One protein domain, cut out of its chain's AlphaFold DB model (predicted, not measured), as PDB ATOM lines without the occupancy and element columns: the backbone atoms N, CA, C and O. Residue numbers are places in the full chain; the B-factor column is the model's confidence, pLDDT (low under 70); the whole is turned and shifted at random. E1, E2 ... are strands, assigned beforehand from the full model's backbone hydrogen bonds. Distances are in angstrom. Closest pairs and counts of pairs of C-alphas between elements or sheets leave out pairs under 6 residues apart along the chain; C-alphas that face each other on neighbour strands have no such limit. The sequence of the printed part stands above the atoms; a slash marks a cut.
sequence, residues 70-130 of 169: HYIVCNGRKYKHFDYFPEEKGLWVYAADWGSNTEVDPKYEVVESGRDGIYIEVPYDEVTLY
ATOM      1  N   HIS A  70     -46.710 -32.806 -15.358       92.94
ATOM      2  CA  HIS A  70     -45.537 -32.794 -14.501       92.94
ATOM      3  C   HIS A  70     -45.965 -32.495 -13.075       92.94
ATOM      4  O   HIS A  70     -46.900 -31.726 -12.840       92.94
ATOM      5  N   TYR A  71     -45.273 -33.095 -12.122       93.75
ATOM      6  CA  TYR A  71     -45.375 -32.721 -10.724       93.75
ATOM      7  C   TYR A  71     -44.008 -32.851 -10.080       93.75
ATOM      8  O   TYR A  71     -43.166 -33.630 -10.524       93.75
ATOM      9  N   ILE A  72     -43.811 -32.108  -9.007       94.25
ATOM     10  CA  ILE A  72     -42.595 -32.192  -8.217       94.25
ATOM     11  C   ILE A  72     -42.887 -32.785  -6.848       94.25
ATOM     12  O   ILE A  72     -44.010 -32.705  -6.339       94.25
ATOM     13  N   VAL A  73     -41.863 -33.388  -6.260       94.69
ATOM     14  CA  VAL A  73     -41.846 -33.796  -4.862       94.69
ATOM     15  C   VAL A  73     -40.679 -33.103  -4.178       94.69
ATOM     16  O   VAL A  73     -39.542 -33.217  -4.630       94.69
ATOM     17  N   CYS A  74     -40.965 -32.409  -3.084       93.50
ATOM     18  CA  CYS A  74     -39.972 -31.830  -2.184       93.50
ATOM     19  C   CYS A  74     -40.463 -31.995  -0.743       93.50
ATOM     20  O   CYS A  74     -41.667 -32.001  -0.482       93.50
ATOM     21  N   ASN A  75     -39.533 -32.250   0.180       93.00
ATOM     22  CA  ASN A  75     -39.826 -32.533   1.592       93.00
ATOM     23  C   ASN A  75     -40.971 -33.557   1.824       93.00
ATOM     24  O   ASN A  75     -41.788 -33.432   2.734       93.00
ATOM     25  N   GLY A  76     -41.070 -34.573   0.957       90.88
ATOM     26  CA  GLY A  76     -42.103 -35.617   1.029       90.88
ATOM     27  C   GLY A  76     -43.514 -35.193   0.590       90.88
ATOM     28  O   GLY A  76     -44.445 -35.989   0.708       90.88
ATOM     29  N   ARG A  77     -43.695 -33.975   0.063       91.62
ATOM     30  CA  ARG A  77     -44.980 -33.441  -0.416       91.62
ATOM     31  C   ARG A  77     -44.991 -33.326  -1.940       91.62
ATOM     32  O   ARG A  77     -43.981 -32.990  -2.546       91.62
ATOM     33  N   LYS A  78     -46.142 -33.617  -2.560       93.31
ATOM     34  CA  LYS A  78     -46.353 -33.567  -4.019       93.31
ATOM     35  C   LYS A  78     -47.037 -32.262  -4.427       93.31
ATOM     36  O   LYS A  78     -48.124 -31.974  -3.934       93.31
ATOM     37  N   TYR A  79     -46.472 -31.564  -5.411       92.75
ATOM     38  CA  TYR A  79     -47.000 -30.307  -5.948       92.75
ATOM     39  C   TYR A  79     -47.166 -30.386  -7.467       92.75
ATOM     40  O   TYR A  79     -46.271 -30.833  -8.181       92.75
ATOM     41  N   LYS A  80     -48.336 -29.978  -7.970       91.00
ATOM     42  CA  LYS A  80     -48.694 -30.082  -9.400       91.00
ATOM     43  C   LYS A  80     -48.358 -28.836 -10.214       91.00
ATOM     44  O   LYS A  80     -48.397 -28.893 -11.439       91.00
ATOM     45  N   HIS A  81     -48.091 -27.719  -9.549       90.38
ATOM     46  CA  HIS A  81     -47.807 -26.455 -10.201       90.38
ATOM     47  C   HIS A  81     -46.564 -25.837  -9.577       90.38
ATOM     48  O   HIS A  81     -46.426 -25.777  -8.354       90.38
ATOM     49  N   PHE A  82     -45.644 -25.464 -10.450       91.88
ATOM     50  CA  PHE A  82     -44.394 -24.825 -10.113       91.88
ATOM     51  C   PHE A  82     -43.951 -23.999 -11.316       91.88
ATOM     52  O   PHE A  82     -44.223 -24.375 -12.463       91.88
ATOM     53  N   ASP A  83     -43.235 -22.925 -11.036       89.56
ATOM     54  CA  ASP A  83     -42.655 -22.037 -12.019       89.56
ATOM     55  C   ASP A  83     -41.142 -21.994 -11.848       89.56
ATOM     56  O   ASP A  83     -40.594 -22.076 -10.746       89.56
ATOM     57  N   TYR A  84     -40.466 -21.917 -12.988       86.69
ATOM     58  CA  TYR A  84     -39.021 -21.815 -13.064       86.69
ATOM     59  C   TYR A  84     -38.645 -20.407 -13.494       86.69
ATOM     60  O   TYR A  84     -38.984 -19.978 -14.602       86.69
ATOM     61  N   PHE A  85     -37.901 -19.732 -12.626       84.12
ATOM     62  CA  PHE A  85     -37.346 -18.414 -12.871       84.12
ATOM     63  C   PHE A  85     -35.816 -18.519 -12.793       84.12
ATOM     64  O   PHE A  85     -35.286 -18.728 -11.706       84.12
ATOM     65  N   PRO A  86     -35.090 -18.385 -13.920       80.38
ATOM     66  CA  PRO A  86     -33.633 -18.558 -13.946       80.38
ATOM     67  C   PRO A  86     -32.847 -17.643 -12.992       80.38
ATOM     68  O   PRO A  86     -31.729 -17.974 -12.619       80.38
ATOM     69  N   GLU A  87     -33.419 -16.493 -12.631       83.69
ATOM     70  CA  GLU A  87     -32.811 -15.486 -11.747       83.69
ATOM     71  C   GLU A  87     -33.029 -15.796 -10.250       83.69
ATOM     72  O   GLU A  87     -32.385 -15.194  -9.391       83.69
ATOM     73  N   GLU A  88     -33.940 -16.719  -9.927       84.25
ATOM     74  CA  GLU A  88     -34.311 -17.073  -8.554       84.25
ATOM     75  C   GLU A  88     -33.463 -18.239  -8.030       84.25
ATOM     76  O   GLU A  88     -32.876 -19.016  -8.791       84.25
ATOM     77  N   LYS A  89     -33.405 -18.396  -6.703       84.00
ATOM     78  CA  LYS A  89     -32.560 -19.424  -6.061       84.00
ATOM     79  C   LYS A  89     -33.159 -20.827  -6.155       84.00
ATOM     80  O   LYS A  89     -32.491 -21.807  -5.813       84.00
ATOM     81  N   GLY A  90     -34.407 -20.929  -6.591       90.31
ATOM     82  CA  GLY A  90     -35.138 -22.177  -6.683       90.31
ATOM     83  C   GLY A  90     -36.394 -22.075  -7.539       90.31
ATOM     84  O   GLY A  90     -36.654 -21.076  -8.207       90.31
ATOM     85  N   LEU A  91     -37.189 -23.141  -7.507       92.50
ATOM     86  CA  LEU A  91     -38.516 -23.156  -8.109       92.50
ATOM     87  C   LEU A  91     -39.521 -22.482  -7.191       92.50
ATOM     88  O   LEU A  91     -39.525 -22.713  -5.982       92.50
ATOM     89  N   TRP A  92     -40.432 -21.726  -7.786       93.56
ATOM     90  CA  TRP A  92     -41.603 -21.225  -7.086       93.56
ATOM     91  C   TRP A  92     -42.690 -22.284  -7.168       93.56
ATOM     92  O   TRP A  92     -43.111 -22.673  -8.253       93.56
ATOM     93  N   VAL A  93     -43.125 -22.797  -6.027       94.00
ATOM     94  CA  VAL A  93     -44.030 -23.944  -5.943       94.00
ATOM     95  C   VAL A  93     -45.363 -23.497  -5.380       94.00
ATOM     96  O   VAL A  93     -45.418 -22.957  -4.278       94.00
ATOM     97  N   TYR A  94     -46.443 -23.776  -6.110       93.56
ATOM     98  CA  TYR A  94     -47.796 -23.487  -5.649       93.56
ATOM     99  C   TYR A  94     -48.143 -24.361  -4.446       93.56
ATOM    100  O   TYR A  94     -48.410 -25.559  -4.590       93.56
ATOM    101  N   ALA A  95     -48.141 -23.772  -3.256       91.81
ATOM    102  CA  ALA A  95     -48.369 -24.494  -2.016       91.81
ATOM    103  C   ALA A  95     -49.859 -24.596  -1.684       91.81
ATOM    104  O   ALA A  95     -50.310 -25.649  -1.226       91.81
ATOM    105  N   ALA A  96     -50.615 -23.514  -1.885       89.88
ATOM    106  CA  ALA A  96     -52.006 -23.450  -1.461       89.88
ATOM    107  C   ALA A  96     -52.778 -22.268  -2.063       89.88
ATOM    108  O   ALA A  96     -52.193 -21.243  -2.402       89.88
ATOM    109  N   ASP A  97     -54.108 -22.375  -2.093       88.38
ATOM    110  CA  ASP A  97     -54.979 -21.236  -2.387       88.38
ATOM    111  C   ASP A  97     -54.900 -20.198  -1.261       88.38
ATOM    112  O   ASP A  97     -54.793 -20.533  -0.070       88.38
ATOM    113  N   TRP A  98     -55.036 -18.926  -1.626       81.12
ATOM    114  CA  TRP A  98     -55.130 -17.847  -0.652       81.12
ATOM    115  C   TRP A  98     -56.374 -17.990   0.225       81.12
ATOM    116  O   TRP A  98     -57.483 -18.211  -0.261       81.12
ATOM    117  N   GLY A  99     -56.186 -17.866   1.540       77.62
ATOM    118  CA  GLY A  99     -57.249 -18.072   2.524       77.62
ATOM    119  C   GLY A  99     -57.599 -19.540   2.784       77.62
ATOM    120  O   GLY A  99     -58.520 -19.809   3.555       77.62
ATOM    121  N   SER A 100     -56.882 -20.496   2.183       80.62
ATOM    122  CA  SER A 100     -57.008 -21.897   2.581       80.62
ATOM    123  C   SER A 100     -56.343 -22.143   3.940       80.62
ATOM    124  O   SER A 100     -55.364 -21.497   4.305       80.62
ATOM    125  N   ASN A 101     -56.859 -23.123   4.682       78.06
ATOM    126  CA  ASN A 101     -56.243 -23.599   5.927       78.06
ATOM    127  C   ASN A 101     -55.125 -24.627   5.669       78.06
ATOM    128  O   ASN A 101     -54.744 -25.361   6.580       78.06
ATOM    129  N   THR A 102     -54.659 -24.750   4.423       79.69
ATOM    130  CA  THR A 102     -53.603 -25.696   4.063       79.69
ATOM    131  C   THR A 102     -52.307 -25.257   4.723       79.69
ATOM    132  O   THR A 102     -51.846 -24.134   4.531       79.69
ATOM    133  N   GLU A 103     -51.712 -26.150   5.506       80.38
ATOM    134  CA  GLU A 103     -50.434 -25.887   6.149       80.38
ATOM    135  C   GLU A 103     -49.326 -25.826   5.091       80.38
ATOM    136  O   GLU A 103     -48.956 -26.841   4.489       80.38
ATOM    137  N   VAL A 104     -48.803 -24.622   4.865       85.81
ATOM    138  CA  VAL A 104     -47.628 -24.392   4.022       85.81
ATOM    139  C   VAL A 104     -46.418 -25.043   4.684       85.81
ATOM    140  O   VAL A 104     -46.295 -25.035   5.906       85.81
ATOM    141  N   ASP A 105     -45.547 -25.653   3.883       85.19
ATOM    142  CA  ASP A 105     -44.364 -26.331   4.403       85.19
ATOM    143  C   ASP A 105     -43.421 -25.321   5.087       85.19
ATOM    144  O   ASP A 105     -42.887 -24.447   4.404       85.19
ATOM    145  N   PRO A 106     -43.196 -25.422   6.412       86.50
ATOM    146  CA  PRO A 106     -42.416 -24.436   7.153       86.50
ATOM    147  C   PRO A 106     -40.914 -24.495   6.847       86.50
ATOM    148  O   PRO A 106     -40.172 -23.635   7.320       86.50
ATOM    149  N   LYS A 107     -40.445 -25.509   6.104       93.12
ATOM    150  CA  LYS A 107     -39.050 -25.597   5.658       93.12
ATOM    151  C   LYS A 107     -38.701 -24.493   4.654       93.12
ATOM    152  O   LYS A 107     -37.551 -24.062   4.616       93.12
ATOM    153  N   TYR A 108     -39.671 -24.075   3.845       92.81
ATOM    154  CA  TYR A 108     -39.460 -23.199   2.699       92.81
ATOM    155  C   TYR A 108     -40.007 -21.796   2.949       92.81
ATOM    156  O   TYR A 108     -40.982 -21.606   3.678       92.81
ATOM    157  N   GLU A 109     -39.367 -20.802   2.341       91.81
ATOM    158  CA  GLU A 109     -39.801 -19.412   2.432       91.81
ATOM    159  C   GLU A 109     -41.009 -19.173   1.525       91.81
ATOM    160  O   GLU A 109     -41.042 -19.635   0.385       91.81
ATOM    161  N   VAL A 110     -42.001 -18.433   2.026       92.38
ATOM    162  CA  VAL A 110     -43.111 -17.940   1.206       92.38
ATOM    163  C   VAL A 110     -42.619 -16.743   0.405       92.38
ATOM    164  O   VAL A 110     -42.340 -15.694   0.982       92.38
ATOM    165  N   VAL A 111     -42.552 -16.895  -0.914       91.25
ATOM    166  CA  VAL A 111     -42.074 -15.851  -1.837       91.25
ATOM    167  C   VAL A 111     -43.202 -15.046  -2.463       91.25
ATOM    168  O   VAL A 111     -43.025 -13.869  -2.767       91.25
ATOM    169  N   GLU A 112     -44.394 -15.632  -2.569       87.25
ATOM    170  CA  GLU A 112     -45.588 -14.920  -3.008       87.25
ATOM    171  C   GLU A 112     -46.809 -15.364  -2.201       87.25
ATOM    172  O   GLU A 112     -47.003 -16.542  -1.904       87.25
ATOM    173  N   SER A 113     -47.645 -14.398  -1.825       86.88
ATOM    174  CA  SER A 113     -48.941 -14.641  -1.197       86.88
ATOM    175  C   SER A 113     -49.917 -13.567  -1.652       86.88
ATOM    176  O   SER A 113     -49.781 -12.390  -1.308       86.88
ATOM    177  N   GLY A 114     -50.896 -13.964  -2.456       81.69
ATOM    178  CA  GLY A 114     -51.831 -13.041  -3.081       81.69
ATOM    179  C   GLY A 114     -53.058 -13.753  -3.617       81.69
ATOM    180  O   GLY A 114     -53.275 -14.927  -3.353       81.69
ATOM    181  N   ARG A 115     -53.881 -13.044  -4.393       77.69
ATOM    182  CA  ARG A 115     -55.109 -13.605  -4.984       77.69
ATOM    183  C   ARG A 115     -54.858 -14.902  -5.762       77.69
ATOM    184  O   ARG A 115     -55.736 -15.760  -5.798       77.69
ATOM    185  N   ASP A 116     -53.677 -15.011  -6.354       79.81
ATOM    186  CA  ASP A 116     -53.281 -16.112  -7.220       79.81
ATOM    187  C   ASP A 116     -52.712 -17.311  -6.451       79.81
ATOM    188  O   ASP A 116     -52.341 -18.288  -7.086       79.81
ATOM    189  N   GLY A 117     -52.677 -17.261  -5.112       89.31
ATOM    190  CA  GLY A 117     -52.251 -18.353  -4.236       89.31
ATOM    191  C   GLY A 117     -51.081 -17.997  -3.323       89.31
ATOM    192  O   GLY A 117     -50.685 -16.839  -3.192       89.31
ATOM    193  N   ILE A 118     -50.559 -19.023  -2.655       91.62
ATOM    194  CA  ILE A 118     -49.356 -18.984  -1.829       91.62
ATOM    195  C   ILE A 118     -48.288 -19.823  -2.524       91.62
ATOM    196  O   ILE A 118     -48.495 -21.020  -2.742       91.62
ATOM    197  N   TYR A 119     -47.146 -19.210  -2.820       93.56
ATOM    198  CA  TYR A 119     -45.990 -19.858  -3.424       93.56
ATOM    199  C   TYR A 119     -44.821 -19.888  -2.450       93.56
ATOM    200  O   TYR A 119     -44.555 -18.915  -1.741       93.56
ATOM    201  N   ILE A 120     -44.115 -21.013  -2.440       94.44
ATOM    202  CA  ILE A 120     -42.876 -21.197  -1.684       94.44
ATOM    203  C   ILE A 120     -41.690 -21.337  -2.632       94.44
ATOM    204  O   ILE A 120     -41.829 -21.947  -3.690       94.44
ATOM    205  N   GLU A 121     -40.528 -20.808  -2.255       95.31
ATOM    206  CA  GLU A 121     -39.287 -21.044  -2.996       95.31
ATOM    207  C   GLU A 121     -38.608 -22.317  -2.490       95.31
ATOM    208  O   GLU A 121     -38.292 -22.459  -1.306       95.31
ATOM    209  N   VAL A 122     -38.390 -23.257  -3.409       94.56
ATOM    210  CA  VAL A 122     -37.752 -24.545  -3.138       94.56
ATOM    211  C   VAL A 122     -36.444 -24.628  -3.925       94.56
ATOM    212  O   VAL A 122     -36.494 -24.557  -5.156       94.56
ATOM    213  N   PRO A 123     -35.283 -24.818  -3.267       93.19
ATOM    214  CA  PRO A 123     -33.998 -24.954  -3.951       93.19
ATOM    215  C   PRO A 123     -34.017 -26.055  -5.016       93.19
ATOM    216  O   PRO A 123     -34.598 -27.122  -4.806       93.19
ATOM    217  N   TYR A 124     -33.372 -25.808  -6.158       90.12
ATOM    218  CA  TYR A 124     -33.411 -26.712  -7.314       90.12
ATOM    219  C   TYR A 124     -32.955 -28.144  -7.015       90.12
ATOM    220  O   TYR A 124     -33.479 -29.090  -7.603       90.12
ATOM    221  N   ASP A 125     -31.984 -28.299  -6.120       89.19
ATOM    222  CA  ASP A 125     -31.379 -29.567  -5.711       89.19
ATOM    223  C   ASP A 125     -32.225 -30.358  -4.701       89.19
ATOM    224  O   ASP A 125     -31.989 -31.547  -4.488       89.19
ATOM    225  N   GLU A 126     -33.247 -29.737  -4.111       92.62
ATOM    226  CA  GLU A 126     -34.194 -30.402  -3.216       92.62
ATOM    227  C   GLU A 126     -35.465 -30.893  -3.923       92.62
ATOM    228  O   GLU A 126     -36.356 -31.480  -3.294       92.62
ATOM    229  N   VAL A 127     -35.567 -30.652  -5.230       91.94
ATOM    230  CA  VAL A 127     -36.744 -30.978  -6.026       91.94
ATOM    231  C   VAL A 127     -36.528 -32.255  -6.819       91.94
ATOM    232  O   VAL A 127     -35.588 -32.388  -7.594       91.94
ATOM    233  N   THR A 128     -37.474 -33.182  -6.692       93.94
ATOM    234  CA  THR A 128     -37.576 -34.351  -7.569       93.94
ATOM    235  C   THR A 128     -38.711 -34.146  -8.569       93.94
ATOM    236  O   THR A 128     -39.865 -34.000  -8.164       93.94
ATOM    237  N   LEU A 129     -38.411 -34.134  -9.871       93.75
ATOM    238  CA  LEU A 129     -39.400 -33.953 -10.938       93.75
ATOM    239  C   LEU A 129     -39.903 -35.300 -11.466       93.75
ATOM    240  O   LEU A 129     -39.118 -36.187 -11.793       93.75
ATOM    241  N   TYR A 130     -41.217 -35.412 -11.633       94.38
ATOM    242  CA  TYR A 130     -41.869 -36.548 -12.269       94.38
ATOM    243  C   TYR A 130     -42.680 -36.113 -13.491       94.38
ATOM    244  O   TYR A 130     -43.348 -35.075 -13.470       94.38
TER     245      TYR A 130
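Overview. This is residues 70 to 130 of the 169 residues of an uncharacterized protein of Methanosphaera sp (UniProt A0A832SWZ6). A strongly twisted sheet of four strands, E3, E4, E6 and E5, has a smaller three-stranded sheet, E2, E1 and E7, over part of one face, with E1 running crosswise to E4; the two are only partly face to face. A long loop, residues 97 to 108, swings out from the end of E4 and back to E5. The printed part has 61 residues with seven named strands, E1 to E7 in order, and no named helix; both sheets are antiparallel, ordered E3 E4 E6 E5 and E2 E1 E7, and the class is all strand. The whole is compact, with a radius of gyration of the C-alphas of 10.7 A and spans of 29 by 25 by 21 A.

Along the chain. E1, residues 70 to 74, begins at C-alpha 70 (-45.537, -32.794, -14.501) and is 13.6 A long. E2 is residues 77 to 79 and E3 residues 82 to 84. E4, residues 90 to 96, is 17.7 A long. E5, residues 109 to 114, is 14.7 A, and E6, residues 117 to 123, 19.4 A. E7, residues 128 to 130, ends at C-alpha 130 (-41.869, -36.548, -12.269).

Arrangement. Inner strands E4 and E6 are antiparallel at 147 degrees, with N 93 and O 120 at 2.8 A. E3 and E4 form a hairpin, with N 83 and O 92 at 2.8 A, as do E5 and E6, with N 119 and O 112 at 2.8 A. E2 runs on into E3 at 71 degrees. E1 and E2 form a hairpin, with N 72 and O 79 at 2.9 A. E1 and E7 are antiparallel, with N 73 and O 128 at 2.8 A. Between the sheets, the closest C-alphas of E2 and E4, Tyr 79 and Tyr 94, are 6.9 A apart. E5 and E7 are apart.

Size, cuts and confidence. The C-alphas farthest apart, Pro 86 and Asn 101, are 30.5 A apart; those of His 70 and Tyr 130 are 5.7 A apart. The link E4 to E5 is long; the others are tight. The printed part has no cut, and no printed residue is under 70 in pLDDT.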